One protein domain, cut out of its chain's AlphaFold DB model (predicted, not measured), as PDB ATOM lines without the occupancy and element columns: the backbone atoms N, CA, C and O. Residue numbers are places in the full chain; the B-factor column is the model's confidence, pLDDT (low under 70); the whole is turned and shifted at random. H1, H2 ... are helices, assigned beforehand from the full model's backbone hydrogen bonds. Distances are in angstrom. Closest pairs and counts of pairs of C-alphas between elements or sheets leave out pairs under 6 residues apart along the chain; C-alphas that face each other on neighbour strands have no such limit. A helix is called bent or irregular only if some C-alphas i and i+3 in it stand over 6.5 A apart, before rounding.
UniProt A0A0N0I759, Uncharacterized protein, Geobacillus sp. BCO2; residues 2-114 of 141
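AT A GLANCE: This is residues 2 to 114 of the 141 residues of an uncharacterized protein of Geobacillus sp. BCO2 (UniProt A0A0N0I759). Three long helices, H1, H2 and H4, form an up-and-down bundle, each running against the one before it; H3 lies at the turn between H2 and H4, and H5 lengthens the rod beyond the other end. The printed part has 113 residues with five named helices, H1 to H5 in order, all helix. It is loose, with a radius of gyration of the C-alphas of 17.3 A, spanning 59 by 28 by 21 A.

HOW THE PARTS SIT: H1, residues 2 to 21, and H2, residues 32 to 53, form a hairpin; their closest C-alphas, Gly 7 and Leu 50, are 7.2 A apart. H4, residues 68 to 96, touches H1, closest at C-alphas Phe 18 and Pro 87, 5.3 A, and H2, closest at C-alphas Ala 53 and Arg 72, 5.1 A. H3, residues 60 to 63, is close to H4 but not clearly touching: C-alphas Ile 62 and Pro 68, the closest, are 5.8 A apart. H5, residues 101 to 110, only just touches H1, only at their ends, through residues 20 to 21 of H1 alone, with 3 pairs of C-alphas within 8 A; the closest, Ala 21 and Ala 101, are 6.4 A apart. Every O i to N i+4 pair is within hydrogen-bond range in H1 and H5, 12 of 18 in H2 and 24 of 25 in H4; H3 is too short for one.

IN THESE COORDINATES: H1 begins at C-alpha 2 (48.372, 35.084, 193.099) and is 28.5 A long, H2 28.8 A, H4 41.7 A; H5 ends at C-alpha 110 (59.019, -8.991, 191.593). H2 is only just irregular, with C-alphas 44 and 47 6.52 A apart.

THE WHOLE: The C-alphas farthest apart, Phe 66 and Ser 114, are 60.5 A apart. The printed part has no cut, no link is long, and no printed residue is under 70 in pLDDT.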
ATOM      1  N   LEU A   2      47.761  35.512 194.366       90.31
ATOM      2  CA  LEU A   2      48.372  35.084 193.099       90.31
ATOM      3  C   LEU A   2      49.447  33.994 193.293       90.31
ATOM      4  O   LEU A   2      49.394  32.969 192.623       90.31
ATOM      5  N   ASP A   3      50.341  34.166 194.270       90.75
ATOM      6  CA  ASP A   3      51.448  33.227 194.538       90.75
ATOM      7  C   ASP A   3      50.966  31.824 194.916       90.75
ATOM      8  O   ASP A   3      51.545  30.827 194.501       90.75
ATOM      9  N   VAL A   4      49.843  31.733 195.635       93.69
ATOM     10  CA  VAL A   4      49.207  30.452 195.976       93.69
ATOM     11  C   VAL A   4      48.680  29.765 194.723       93.69
ATOM     12  O   VAL A   4      48.857  28.562 194.565       93.69
ATOM     13  N   LEU A   5      48.053  30.519 193.817       95.75
ATOM     14  CA  LEU A   5      47.517  29.978 192.571       95.75
ATOM     15  C   LEU A   5      48.645  29.498 191.646       95.75
ATOM     16  O   LEU A   5      48.576  28.383 191.131       95.75
ATOM     17  N   ILE A   6      49.711  30.293 191.501       95.69
ATOM     18  CA  ILE A   6      50.931  29.900 190.777       95.69
ATOM     19  C   ILE A   6      51.536  28.651 191.413       95.69
ATOM     20  O   ILE A   6      51.785  27.666 190.718       95.69
ATOM     21  N   GLY A   7      51.704  28.656 192.735       96.19
ATOM     22  CA  GLY A   7      52.234  27.526 193.480       96.19
ATOM     23  C   GLY A   7      51.422  26.251 193.261       96.19
ATOM     24  O   GLY A   7      51.992  25.200 192.992       96.19
ATOM     25  N   LEU A   8      50.092  26.325 193.296       96.62
ATOM     26  CA  LEU A   8      49.231  25.156 193.111       96.62
ATOM     27  C   LEU A   8      49.347  24.589 191.686       96.62
ATOM     28  O   LEU A   8      49.466  23.375 191.520       96.62
ATOM     29  N   MET A   9      49.407  25.451 190.665       97.19
ATOM     30  CA  MET A   9      49.652  25.020 189.281       97.19
ATOM     31  C   MET A   9      51.018  24.341 189.127       97.19
ATOM     32  O   MET A   9      51.106  23.257 188.546       97.19
ATOM     33  N   VAL A  10      52.074  24.944 189.684       97.56
ATOM     34  CA  VAL A  10      53.438  24.395 189.667       97.56
ATOM     35  C   VAL A  10      53.495  23.059 190.401       97.56
ATOM     36  O   VAL A  10      54.082  22.107 189.892       97.56
ATOM     37  N   LEU A  11      52.854  22.960 191.565       97.56
ATOM     38  CA  LEU A  11      52.805  21.746 192.366       97.56
ATOM     39  C   LEU A  11      52.151  20.604 191.589       97.56
ATOM     40  O   LEU A  11      52.720  19.516 191.519       97.56
ATOM     41  N   VAL A  12      50.991  20.843 190.974       97.50
ATOM     42  CA  VAL A  12      50.297  19.827 190.169       97.50
ATOM     43  C   VAL A  12      51.164  19.400 188.987       97.50
ATOM     44  O   VAL A  12      51.400  18.204 188.812       97.50
ATOM     45  N   ALA A  13      51.689  20.354 188.212       97.06
ATOM     46  CA  ALA A  13      52.537  20.056 187.060       97.06
ATOM     47  C   ALA A  13      53.780  19.244 187.467       97.06
ATOM     48  O   ALA A  13      54.028  18.168 186.923       97.06
ATOM     49  N   SER A  14      54.507  19.707 188.484       96.94
ATOM     50  CA  SER A  14      55.696  19.044 189.015       96.94
ATOM     51  C   SER A  14      55.387  17.638 189.531       96.94
ATOM     52  O   SER A  14      56.078  16.688 189.164       96.94
ATOM     53  N   THR A  15      54.300  17.464 190.294       97.19
ATOM     54  CA  THR A  15      53.883  16.154 190.828       97.19
ATOM     55  C   THR A  15      53.664  15.145 189.704       97.19
ATOM     56  O   THR A  15      54.097  13.995 189.802       97.19
ATOM     57  N   LEU A  16      52.997  15.554 188.621       96.19
ATOM     58  CA  LEU A  16      52.732  14.675 187.481       96.19
ATOM     59  C   LEU A  16      54.032  14.257 186.781       96.19
ATOM     60  O   LEU A  16      54.201  13.081 186.451       96.19
ATOM     61  N   MET A  17      54.966  15.192 186.606       95.81
ATOM     62  CA  MET A  17      56.254  14.923 185.964       95.81
ATOM     63  C   MET A  17      57.155  14.042 186.833       95.81
ATOM     64  O   MET A  17      57.713  13.066 186.333       95.81
ATOM     65  N   PHE A  18      57.230  14.304 188.140       96.44
ATOM     66  CA  PHE A  18      57.935  13.442 189.089       96.44
ATOM     67  C   PHE A  18      57.326  12.045 189.152       96.44
ATOM     68  O   PHE A  18      58.061  11.065 189.173       96.44
ATOM     69  N   ARG A  19      55.994  11.919 189.125       95.25
ATOM     70  CA  ARG A  19      55.329  10.609 189.090       95.25
ATOM     71  C   ARG A  19      55.696   9.810 187.851       95.25
ATOM     72  O   ARG A  19      55.875   8.598 187.950       95.25
ATOM     73  N   TYR A  20      55.797  10.474 186.706       93.69
ATOM     74  CA  TYR A  20      56.254   9.837 185.481       93.69
ATOM     75  C   TYR A  20      57.728   9.418 185.593       93.69
ATOM     76  O   TYR A  20      58.039   8.249 185.381       93.69
ATOM     77  N   ALA A  21      58.614  10.337 185.992       93.88
ATOM     78  CA  ALA A  21      60.056  10.094 186.091       93.88
ATOM     79  C   ALA A  21      60.424   9.026 187.136       93.88
ATOM     80  O   ALA A  21      61.289   8.192 186.897       93.88
ATOM     81  N   ALA A  22      59.746   9.016 188.283       93.25
ATOM     82  CA  ALA A  22      59.968   8.052 189.354       93.25
ATOM     83  C   ALA A  22      59.270   6.704 189.101       93.25
ATOM     84  O   ALA A  22      59.478   5.757 189.855       93.25
ATOM     85  N   GLY A  23      58.365   6.616 188.121       93.19
ATOM     86  CA  GLY A  23      57.494   5.459 187.882       93.19
ATOM     87  C   GLY A  23      56.380   5.264 188.926       93.19
ATOM     88  O   GLY A  23      55.304   4.753 188.598       93.19
ATOM     89  N   THR A  24      56.606   5.690 190.170       93.06
ATOM     90  CA  THR A  24      55.636   5.722 191.266       93.06
ATOM     91  C   THR A  24      55.943   6.866 192.236       93.06
ATOM     92  O   THR A  24      57.099   7.199 192.479       93.06
ATOM     93  N   LEU A  25      54.891   7.444 192.814       94.06
ATOM     94  CA  LEU A  25      54.940   8.320 193.990       94.06
ATOM     95  C   LEU A  25      54.011   7.724 195.056       94.06
ATOM     96  O   LEU A  25      53.069   8.364 195.514       94.06
ATOM     97  N   SER A  26      54.173   6.433 195.347       92.12
ATOM     98  CA  SER A  26      53.412   5.788 196.415       92.12
ATOM     99  C   SER A  26      54.086   6.055 197.754       92.12
ATOM    100  O   SER A  26      55.275   5.785 197.904       92.12
ATOM    101  N   LEU A  27      53.311   6.489 198.746       90.62
ATOM    102  CA  LEU A  27      53.796   6.635 200.121       90.62
ATOM    103  C   LEU A  27      54.095   5.283 200.786       90.62
ATOM    104  O   LEU A  27      54.928   5.212 201.679       90.62
ATOM    105  N   THR A  28      53.439   4.204 200.349       91.88
ATOM    106  CA  THR A  28      53.629   2.854 200.914       91.88
ATOM    107  C   THR A  28      54.781   2.088 200.276       91.88
ATOM    108  O   THR A  28      55.265   1.117 200.848       91.88
ATOM    109  N   ALA A  29      55.213   2.509 199.089       89.06
ATOM    110  CA  ALA A  29      56.307   1.892 198.351       89.06
ATOM    111  C   ALA A  29      57.213   2.991 197.776       89.06
ATOM    112  O   ALA A  29      57.246   3.177 196.552       89.06
ATOM    113  N   PRO A  30      57.884   3.766 198.650       91.44
ATOM    114  CA  PRO A  30      58.739   4.849 198.209       91.44
ATOM    115  C   PRO A  30      59.981   4.287 197.517       91.44
ATOM    116  O   PRO A  30      60.623   3.353 197.992       91.44
ATOM    117  N   ASN A  31      60.344   4.892 196.393       93.62
ATOM    118  CA  ASN A  31      61.671   4.768 195.805       93.62
ATOM    119  C   ASN A  31      62.501   6.028 196.085       93.62
ATOM    120  O   ASN A  31      61.980   7.045 196.547       93.62
ATOM    121  N   LEU A  32      63.794   5.977 195.771       92.62
ATOM    122  CA  LEU A  32      64.722   7.068 196.067       92.62
ATOM    123  C   LEU A  32      64.268   8.407 195.458       92.62
ATOM    124  O   LEU A  32      64.290   9.427 196.142       92.62
ATOM    125  N   VAL A  33      63.763   8.403 194.220       94.50
ATOM    126  CA  VAL A  33      63.261   9.617 193.555       94.50
ATOM    127  C   VAL A  33      62.029  10.176 194.271       94.50
ATOM    128  O   VAL A  33      61.939  11.382 194.485       94.50
ATOM    129  N   SER A  34      61.100   9.317 194.703       94.94
ATOM    130  CA  SER A  34      59.923   9.743 195.467       94.94
ATOM    131  C   SER A  34      60.293  10.349 196.824       94.94
ATOM    132  O   SER A  34      59.696  11.343 197.227       94.94
ATOM    133  N   ILE A  35      61.330   9.831 197.493       95.06
ATOM    134  CA  ILE A  35      61.833  10.391 198.756       95.06
ATOM    135  C   ILE A  35      62.412  11.789 198.522       95.06
ATOM    136  O   ILE A  35      62.077  12.718 199.256       95.06
ATOM    137  N   VAL A  36      63.224  11.958 197.473       95.31
ATOM    138  CA  VAL A  36      63.770  13.269 197.080       95.31
ATOM    139  C   VAL A  36      62.644  14.256 196.757       95.31
ATOM    140  O   VAL A  36      62.693  15.407 197.191       95.31
ATOM    141  N   TYR A  37      61.601  13.806 196.057       96.88
ATOM    142  CA  TYR A  37      60.427  14.627 195.779       96.88
ATOM    143  C   TYR A  37      59.735  15.097 197.067       96.88
ATOM    144  O   TYR A  37      59.546  16.296 197.251       96.88
ATOM    145  N   TYR A  38      59.387  14.186 197.982       96.06
ATOM    146  CA  TYR A  38      58.647  14.548 199.193       96.06
ATOM    147  C   TYR A  38      59.468  15.389 200.166       96.06
ATOM    148  O   TYR A  38      58.985  16.409 200.655       96.06
ATOM    149  N   TYR A  39      60.695  14.964 200.462       94.44
ATOM    150  CA  TYR A  39      61.487  15.569 201.525       94.44
ATOM    151  C   TYR A  39      62.214  16.827 201.047       94.44
ATOM    152  O   TYR A  39      62.089  17.893 201.650       94.44
ATOM    153  N   SER A  40      62.954  16.726 199.942       94.19
ATOM    154  CA  SER A  40      63.831  17.806 199.489       94.19
ATOM    155  C   SER A  40      63.075  18.867 198.690       94.19
ATOM    156  O   SER A  40      63.224  20.059 198.961       94.19
ATOM    157  N   PHE A  41      62.257  18.447 197.723       96.06
ATOM    158  CA  PHE A  41      61.564  19.374 196.824       96.06
ATOM    159  C   PHE A  41      60.279  19.921 197.437       96.06
ATOM    160  O   PHE A  41      60.131  21.133 197.545       96.06
ATOM    161  N   LEU A  42      59.364  19.053 197.865       96.25
ATOM    162  CA  LEU A  42      58.054  19.474 198.345       96.25
ATOM    163  C   LEU A  42      58.137  20.109 199.736       96.25
ATOM    164  O   LEU A  42      57.796  21.280 199.893       96.25
ATOM    165  N   LEU A  43      58.585  19.344 200.735       94.38
ATOM    166  CA  LEU A  43      58.541  19.776 202.130       94.38
ATOM    167  C   LEU A  43      59.563  20.876 202.428       94.38
ATOM    168  O   LEU A  43      59.187  21.941 202.908       94.38
ATOM    169  N   SER A  44      60.841  20.622 202.141       91.12
ATOM    170  CA  SER A  44      61.922  21.538 202.519       91.12
ATOM    171  C   SER A  44      61.966  22.793 201.639       91.12
ATOM    172  O   SER A  44      62.060  23.907 202.149       91.12
ATOM    173  N   SER A  45      61.842  22.633 200.317       94.38
ATOM    174  CA  SER A  45      62.046  23.747 199.380       94.38
ATOM    175  C   SER A  45      60.748  24.473 199.019       94.38
ATOM    176  O   SER A  45      60.636  25.679 199.223       94.38
ATOM    177  N   PHE A  46      59.752  23.765 198.482       96.56
ATOM    178  CA  PHE A  46      58.560  24.378 197.897       96.56
ATOM    179  C   PHE A  46      57.611  24.965 198.945       96.56
ATOM    180  O   PHE A  46      57.257  26.140 198.852       96.56
ATOM    181  N   ILE A  47      57.237  24.182 199.965       95.06
ATOM    182  CA  ILE A  47      56.394  24.677 201.065       95.06
ATOM    183  C   ILE A  47      57.114  25.810 201.805       95.06
ATOM    184  O   ILE A  47      56.505  26.847 202.060       95.06
ATOM    185  N   GLY A  48      58.414  25.655 202.080       92.38
ATOM    186  CA  GLY A  48      59.228  26.698 202.709       92.38
ATOM    187  C   GLY A  48      59.216  28.012 201.922       92.38
ATOM    188  O   GLY A  48      58.884  29.060 202.472       92.38
ATOM    189  N   ALA A  49      59.501  27.962 200.620       93.69
ATOM    190  CA  ALA A  49      59.509  29.147 199.765       93.69
ATOM    191  C   ALA A  49      58.123  29.789 199.612       93.69
ATOM    192  O   ALA A  49      58.025  31.014 199.575       93.69
ATOM    193  N   LEU A  50      57.051  28.989 199.560       94.56
ATOM    194  CA  LEU A  50      55.682  29.503 199.511       94.56
ATOM    195  C   LEU A  50      55.320  30.253 200.799       94.56
ATOM    196  O   LEU A  50      54.770  31.348 200.729       94.56
ATOM    197  N   LEU A  51      55.653  29.701 201.970       92.94
ATOM    198  CA  LEU A  51      55.416  30.370 203.255       92.94
ATOM    199  C   LEU A  51      56.196  31.688 203.360       92.94
ATOM    200  O   LEU A  51      55.640  32.686 203.820       92.94
ATOM    201  N   ILE A  52      57.441  31.705 202.874       91.44
ATOM    202  CA  ILE A  52      58.275  32.912 202.818       91.44
ATOM    203  C   ILE A  52      57.674  33.966 201.872       91.44
ATOM    204  O   ILE A  52      57.616  35.145 202.206       91.44
ATOM    205  N   ALA A  53      57.183  33.561 200.698       91.31
ATOM    206  CA  ALA A  53      56.528  34.478 199.760       91.31
ATOM    207  C   ALA A  53      55.235  35.080 200.321       91.31
ATOM    208  O   ALA A  53      54.915  36.233 200.047       91.31
ATOM    209  N   LEU A  54      54.510  34.315 201.139       90.62
ATOM    210  CA  LEU A  54      53.311  34.778 201.836       90.62
ATOM    211  C   LEU A  54      53.615  35.681 203.039       90.62
ATOM    212  O   LEU A  54      52.681  36.182 203.664       90.62
ATOM    213  N   GLY A  55      54.891  35.884 203.377       86.94
ATOM    214  CA  GLY A  55      55.310  36.665 204.535       86.94
ATOM    215  C   GLY A  55      54.986  36.001 205.872       86.94
ATOM    216  O   GLY A  55      54.953  36.680 206.894       86.94
ATOM    217  N   MET A  56      54.743  34.686 205.872       85.00
ATOM    218  CA  MET A  56      54.524  33.886 207.081       85.00
ATOM    219  C   MET A  56      55.841  33.468 207.755       85.00
ATOM    220  O   MET A  56      55.838  32.670 208.693       85.00
ATOM    221  N   ASP A  57      56.972  33.978 207.276       79.38
ATOM    222  CA  ASP A  57      58.281  33.818 207.887       79.38
ATOM    223  C   ASP A  57      58.584  34.957 208.873       79.38
ATOM    224  O   ASP A  57      58.587  36.136 208.522       79.38
ATOM    225  N   ASP A  58      58.950  34.594 210.103       72.19
ATOM    226  CA  ASP A  58      59.576  35.506 211.072       72.19
ATOM    227  C   ASP A  58      61.107  35.385 211.049       72.19
ATOM    228  O   ASP A  58      61.802  35.461 212.064       72.19
ATOM    229  N   TYR A  59      61.672  35.181 209.856       78.69
ATOM    230  CA  TYR A  59      63.110  35.019 209.711       78.69
ATOM    231  C   TYR A  59      63.808  36.379 209.626       78.69
ATOM    232  O   TYR A  59      63.698  37.113 208.641       78.69
ATOM    233  N   TYR A  60      64.571  36.719 210.671       77.81
ATOM    234  CA  TYR A  60      65.165  38.052 210.826       77.81
ATOM    235  C   TYR A  60      66.026  38.470 209.617       77.81
ATOM    236  O   TYR A  60      66.085  39.650 209.269       77.81
ATOM    237  N   MET A  61      66.716  37.517 208.985       80.12
ATOM    238  CA  MET A  61      67.695  37.796 207.932       80.12
ATOM    239  C   MET A  61      67.038  38.361 206.670       80.12
ATOM    240  O   MET A  61      67.632  39.209 206.009       80.12
ATOM    241  N   ILE A  62      65.790  37.974 206.385       81.00
ATOM    242  CA  ILE A  62      65.028  38.513 205.252       81.00
ATOM    243  C   ILE A  62      64.722  39.999 205.466       81.00
ATOM    244  O   ILE A  62      64.841  40.794 204.538       81.00
ATOM    245  N   ARG A  63      64.443  40.414 206.707       79.69
ATOM    246  CA  ARG A  63      64.198  41.826 207.055       79.69
ATOM    247  C   ARG A  63      65.441  42.712 206.906       79.69
ATOM    248  O   ARG A  63      65.300  43.926 206.815       79.69
ATOM    249  N   LYS A  64      66.646  42.129 206.884       85.06
ATOM    250  CA  LYS A  64      67.905  42.864 206.658       85.06
ATOM    251  C   LYS A  64      68.247  43.054 205.177       85.06
ATOM    252  O   LYS A  64      69.232  43.725 204.873       85.06
ATOM    253  N   LEU A  65      67.480  42.465 204.258       85.06
ATOM    254  CA  LEU A  65      67.690  42.653 202.824       85.06
ATOM    255  C   LEU A  65      67.301  44.074 202.398       85.06
ATOM    256  O   LEU A  65      66.386  44.673 202.950       85.06
ATOM    257  N   PHE A  66      67.969  44.590 201.363       84.12
ATOM    258  CA  PHE A  66      67.716  45.932 200.827       84.12
ATOM    259  C   PHE A  66      66.279  46.102 200.295       84.12
ATOM    260  O   PHE A  66      65.716  47.191 200.368       84.12
ATOM    261  N   ARG A  67      65.677  45.021 199.775       87.50
ATOM    262  CA  ARG A  67      64.293  44.971 199.266       87.50
ATOM    263  C   ARG A  67      63.628  43.632 199.608       87.50
ATOM    264  O   ARG A  67      63.534  42.762 198.743       87.50
ATOM    265  N   PRO A  68      63.207  43.431 200.868       85.75
ATOM    266  CA  PRO A  68      62.785  42.123 201.374       85.75
ATOM    267  C   PRO A  68      61.688  41.464 200.531       85.75
ATOM    268  O   PRO A  68      61.811  40.294 200.177       85.75
ATOM    269  N   GLU A  69      60.669  42.228 200.137       88.00
ATOM    270  CA  GLU A  69      59.535  41.696 199.372       88.00
ATOM    271  C   GLU A  69      59.918  41.271 197.946       88.00
ATOM    272  O   GLU A  69      59.469  40.229 197.473       88.00
ATOM    273  N   GLU A  70      60.803  42.013 197.269       90.94
ATOM    274  CA  GLU A  70      61.295  41.622 195.938       90.94
ATOM    275  C   GLU A  70      62.086  40.308 196.010       90.94
ATOM    276  O   GLU A  70      61.876  39.404 195.203       90.94
ATOM    277  N   TYR A  71      62.961  40.157 197.011       91.44
ATOM    278  CA  TYR A  71      63.758  38.940 197.172       91.44
ATOM    279  C   TYR A  71      62.923  37.719 197.567       91.44
ATOM    280  O   TYR A  71      63.228  36.615 197.111       91.44
ATOM    281  N   ARG A  72      61.858  37.901 198.359       91.94
ATOM    282  CA  ARG A  72      60.887  36.834 198.655       91.94
ATOM    283  C   ARG A  72      60.254  36.294 197.375       91.94
ATOM    284  O   ARG A  72      60.248  35.084 197.150       91.94
ATOM    285  N   GLN A  73      59.797  37.195 196.507       93.62
ATOM    286  CA  GLN A  73      59.172  36.840 195.233       93.62
ATOM    287  C   GLN A  73      60.160  36.170 194.270       93.62
ATOM    288  O   GLN A  73      59.841  35.145 193.668       93.62
ATOM    289  N   ILE A  74      61.393  36.681 194.174       94.25
ATOM    290  CA  ILE A  74      62.450  36.062 193.362       94.25
ATOM    291  C   ILE A  74      62.764  34.649 193.868       94.25
ATOM    292  O   ILE A  74      62.838  33.717 193.069       94.25
ATOM    293  N   GLY A  75      62.912  34.466 195.184       93.81
ATOM    294  CA  GLY A  75      63.180  33.157 195.780       93.81
ATOM    295  C   GLY A  75      62.089  32.141 195.447       93.81
ATOM    296  O   GLY A  75      62.384  31.035 194.989       93.81
ATOM    297  N   PHE A  76      60.824  32.536 195.586       95.88
ATOM    298  CA  PHE A  76      59.694  31.684 195.227       95.88
ATOM    299  C   PHE A  76      59.634  31.367 193.729       95.88
ATOM    300  O   PHE A  76      59.431  30.207 193.360       95.88
ATOM    301  N   ALA A  77      59.887  32.349 192.861       96.75
ATOM    302  CA  ALA A  77      59.942  32.140 191.416       96.75
ATOM    303  C   ALA A  77      61.050  31.150 191.015       96.75
ATOM    304  O   ALA A  77      60.817  30.261 190.195       96.75
ATOM    305  N   VAL A  78      62.235  31.247 191.629       97.38
ATOM    306  CA  VAL A  78      63.354  30.320 191.394       97.38
ATOM    307  C   VAL A  78      63.002  28.905 191.850       97.38
ATOM    308  O   VAL A  78      63.244  27.947 191.115       97.38
ATOM    309  N   VAL A  79      62.384  28.751 193.022       97.69
ATOM    310  CA  VAL A  79      61.942  27.433 193.502       97.69
ATOM    311  C   VAL A  79      60.868  26.844 192.586       97.69
ATOM    312  O   VAL A  79      60.945  25.664 192.243       97.69
ATOM    313  N   CYS A  80      59.918  27.653 192.111       97.56
ATOM    314  CA  CYS A  80      58.924  27.218 191.128       97.56
ATOM    315  C   CYS A  80      59.565  26.765 189.810       97.56
ATOM    316  O   CYS A  80      59.182  25.735 189.254       97.56
ATOM    317  N   PHE A  81      60.567  27.500 189.325       97.69
ATOM    318  CA  PHE A  81      61.329  27.114 188.142       97.69
ATOM    319  C   PHE A  81      62.017  25.759 188.341       97.69
ATOM    320  O   PHE A  81      61.856  24.866 187.511       97.69
ATOM    321  N   VAL A  82      62.722  25.568 189.460       97.38
ATOM    322  CA  VAL A  82      63.410  24.309 189.785       97.38
ATOM    323  C   VAL A  82      62.421  23.143 189.896       97.38
ATOM    324  O   VAL A  82      62.685  22.069 189.355       97.38
ATOM    325  N   MET A  83      61.253  23.364 190.508       97.19
ATOM    326  CA  MET A  83      60.173  22.376 190.617       97.19
ATOM    327  C   MET A  83      59.679  21.860 189.263       97.19
ATOM    328  O   MET A  83      59.201  20.730 189.196       97.19
ATOM    329  N   ILE A  84      59.790  22.642 188.188       97.44
ATOM    330  CA  ILE A  84      59.409  22.219 186.833       97.44
ATOM    331  C   ILE A  84      60.621  21.702 186.058       97.44
ATOM    332  O   ILE A  84      60.582  20.604 185.502       97.44
ATOM    333  N   ALA A  85      61.703  22.477 186.023       97.62
ATOM    334  CA  ALA A  85      62.879  22.192 185.208       97.62
ATOM    335  C   ALA A  85      63.552  20.869 185.600       97.62
ATOM    336  O   ALA A  85      64.027  20.136 184.733       97.62
ATOM    337  N   PHE A  86      63.562  20.539 186.892       96.50
ATOM    338  CA  PHE A  86      64.199  19.328 187.390       96.50
ATOM    339  C   PHE A  86      63.470  18.036 186.984       96.50
ATOM    340  O   PHE A  86      64.086  17.194 186.333       96.50
ATOM    341  N   PRO A  87      62.169  17.831 187.268       95.81
ATOM    342  CA  PRO A  87      61.496  16.632 186.778       95.81
ATOM    343  C   PRO A  87      61.374  16.624 185.250       95.81
ATOM    344  O   PRO A  87      61.388  15.549 184.655       95.81
ATOM    345  N   LEU A  88      61.321  17.786 184.585       96.69
ATOM    346  CA  LEU A  88      61.394  17.854 183.124       96.69
ATOM    347  C   LEU A  88      62.700  17.266 182.589       96.69
ATOM    348  O   LEU A  88      62.658  16.452 181.667       96.69
ATOM    349  N   SER A  89      63.844  17.634 183.170       96.75
ATOM    350  CA  SER A  89      65.134  17.087 182.753       96.75
ATOM    351  C   SER A  89      65.197  15.578 182.984       96.75
ATOM    352  O   SER A  89      65.641  14.853 182.096       96.75
ATOM    353  N   MET A  90      64.648  15.082 184.098       95.19
ATOM    354  CA  MET A  90      64.518  13.644 184.341       95.19
ATOM    355  C   MET A  90      63.701  12.951 183.247       95.19
ATOM    356  O   MET A  90      64.161  11.963 182.683       95.19
ATOM    357  N   VAL A  91      62.523  13.482 182.894       95.31
ATOM    358  CA  VAL A  91      61.681  12.915 181.824       95.31
ATOM    359  C   VAL A  91      62.416  12.891 180.484       95.31
ATOM    360  O   VAL A  91      62.346  11.888 179.770       95.31
ATOM    361  N   ILE A  92      63.120  13.972 180.141       96.19
ATOM    362  CA  ILE A  92      63.898  14.065 178.900       96.19
ATOM    363  C   ILE A  92      64.996  13.000 178.890       96.19
ATOM    364  O   ILE A  92      65.073  12.221 177.942       96.19
ATOM    365  N   VAL A  93      65.799  12.915 179.952       95.75
ATOM    366  CA  VAL A  93      66.895  11.943 180.058       95.75
ATOM    367  C   VAL A  93      66.366  10.510 180.005       95.75
ATOM    368  O   VAL A  93      66.897   9.699 179.249       95.75
ATOM    369  N   SER A  94      65.284  10.197 180.726       93.31
ATOM    370  CA  SER A  94      64.668   8.868 180.680       93.31
ATOM    371  C   SER A  94      64.206   8.500 179.272       93.31
ATOM    372  O   SER A  94      64.412   7.370 178.845       93.31
ATOM    373  N   ARG A  95      63.633   9.444 178.513       92.75
ATOM    374  CA  ARG A  95      63.232   9.182 177.123       92.75
ATOM    375  C   ARG A  95      64.414   9.011 176.178       92.75
ATOM    376  O   ARG A  95      64.358   8.128 175.332       92.75
ATOM    377  N   LEU A  96      65.467   9.813 176.324       95.81
ATOM    378  CA  LEU A  96      66.667   9.699 175.487       95.81
ATOM    379  C   LEU A  96      67.395   8.367 175.698       95.81
ATOM    380  O   LEU A  96      67.936   7.812 174.748       95.81
ATOM    381  N   LEU A  97      67.380   7.844 176.925       94.81
ATOM    382  CA  LEU A  97      68.007   6.568 177.272       94.81
ATOM    383  C   LEU A  97      67.076   5.356 177.108       94.81
ATOM    384  O   LEU A  97      67.510   4.233 177.343       94.81
ATOM    385  N   GLY A  98      65.803   5.560 176.745       91.94
ATOM    386  CA  GLY A  98      64.810   4.480 176.679       91.94
ATOM    387  C   GLY A  98      64.497   3.841 178.040       91.94
ATOM    388  O   GLY A  98      64.102   2.683 178.104       91.94
ATOM    389  N   PHE A  99      64.698   4.574 179.137       92.56
ATOM    390  CA  PHE A  99      64.504   4.079 180.495       92.56
ATOM    391  C   PHE A  99      63.037   4.185 180.929       92.56
ATOM    392  O   PHE A  99      62.489   5.283 181.075       92.56
ATOM    393  N   GLU A 100      62.413   3.043 181.214       93.06
ATOM    394  CA  GLU A 100      61.031   2.966 181.684       93.06
ATOM    395  C   GLU A 100      60.940   2.742 183.199       93.06
ATOM    396  O   GLU A 100      60.745   1.626 183.684       93.06
ATOM    397  N   ALA A 101      60.991   3.836 183.965       92.25
ATOM    398  CA  ALA A 101      61.022   3.809 185.431       92.25
ATOM    399  C   ALA A 101      59.926   2.942 186.079       92.25
ATOM    400  O   ALA A 101      60.163   2.257 187.073       92.25
ATOM    401  N   ARG A 102      58.708   2.944 185.521       92.62
ATOM    402  CA  ARG A 102      57.590   2.151 186.055       92.62
ATOM    403  C   ARG A 102      57.782   0.649 185.848       92.62
ATOM    404  O   ARG A 102      57.365  -0.126 186.711       92.62
ATOM    405  N   GLN A 103      58.351   0.243 184.714       93.56
ATOM    406  CA  GLN A 103      58.627  -1.163 184.432       93.56
ATOM    407  C   GLN A 103      59.784  -1.651 185.299       93.56
ATOM    408  O   GLN A 103      59.624  -2.646 186.000       93.56
ATOM    409  N   GLU A 104      60.874  -0.887 185.354       92.38
ATOM    410  CA  GLU A 104      62.050  -1.175 186.184       92.38
ATOM    411  C   GLU A 104      61.691  -1.313 187.665       92.38
ATOM    412  O   GLU A 104      62.062  -2.282 188.325       92.38
ATOM    413  N   PHE A 105      60.868  -0.398 188.187       92.88
ATOM    414  CA  PHE A 105      60.402  -0.476 189.568       92.88
ATOM    415  C   PHE A 105      59.579  -1.746 189.841       92.88
ATOM    416  O   PHE A 105      59.750  -2.394 190.873       92.88
ATOM    417  N   ARG A 106      58.693  -2.138 188.917       93.00
ATOM    418  CA  ARG A 106      57.896  -3.369 189.057       93.00
ATOM    419  C   ARG A 106      58.758  -4.621 188.955       93.00
ATOM    420  O   ARG A 106      58.584  -5.526 189.765       93.00
ATOM    421  N   ALA A 107      59.677  -4.654 187.996       92.75
ATOM    422  CA  ALA A 107      60.616  -5.752 187.819       92.75
ATOM    423  C   ALA A 107      61.480  -5.939 189.073       92.75
ATOM    424  O   ALA A 107      61.667  -7.065 189.528       92.75
ATOM    425  N   TYR A 108      61.926  -4.837 189.688       89.69
ATOM    426  CA  TYR A 108      62.663  -4.865 190.948       89.69
ATOM    427  C   TYR A 108      61.849  -5.496 192.086       89.69
ATOM    428  O   TYR A 108      62.345  -6.395 192.761       89.69
ATOM    429  N   LEU A 109      60.591  -5.084 192.270       90.25
ATOM    430  CA  LEU A 109      59.726  -5.623 193.330       90.25
ATOM    431  C   LEU A 109      59.370  -7.106 193.148       90.25
ATOM    432  O   LEU A 109      59.083  -7.787 194.127       90.25
ATOM    433  N   GLN A 110      59.352  -7.598 191.909       92.50
ATOM    434  CA  GLN A 110      59.019  -8.991 191.593       92.50
ATOM    435  C   GLN A 110      60.236  -9.921 191.610       92.50
ATOM    436  O   GLN A 110      60.076 -11.141 191.525       92.50
ATOM    437  N   LYS A 111      61.452  -9.374 191.692       90.31
ATOM    438  CA  LYS A 111      62.674 -10.171 191.637       90.31
ATOM    439  C   LYS A 111      62.778 -11.055 192.890       90.31
ATOM    440  O   LYS A 111      62.670 -10.536 194.003       90.31
ATOM    441  N   PRO A 112      63.010 -12.375 192.748       86.31
ATOM    442  CA  PRO A 112      63.169 -13.251 193.900       86.31
ATOM    443  C   PRO A 112      64.392 -12.835 194.718       86.31
ATOM    444  O   PRO A 112      65.428 -12.450 194.169       86.31
ATOM    445  N   LEU A 113      64.274 -12.941 196.040       80.81
ATOM    446  CA  LEU A 113      65.371 -12.676 196.962       80.81
ATOM    447  C   LEU A 113      66.414 -13.787 196.829       80.81
ATOM    448  O   LEU A 113      66.284 -14.859 197.415       80.81
ATOM    449  N   SER A 114      67.449 -13.538 196.034       74.75
ATOM    450  CA  SER A 114      68.632 -14.389 195.996       74.75
ATOM    451  C   SER A 114      69.644 -13.903 197.035       74.75
ATOM    452  O   SER A 114      69.914 -12.697 197.071       74.75
TER     453      SER A 114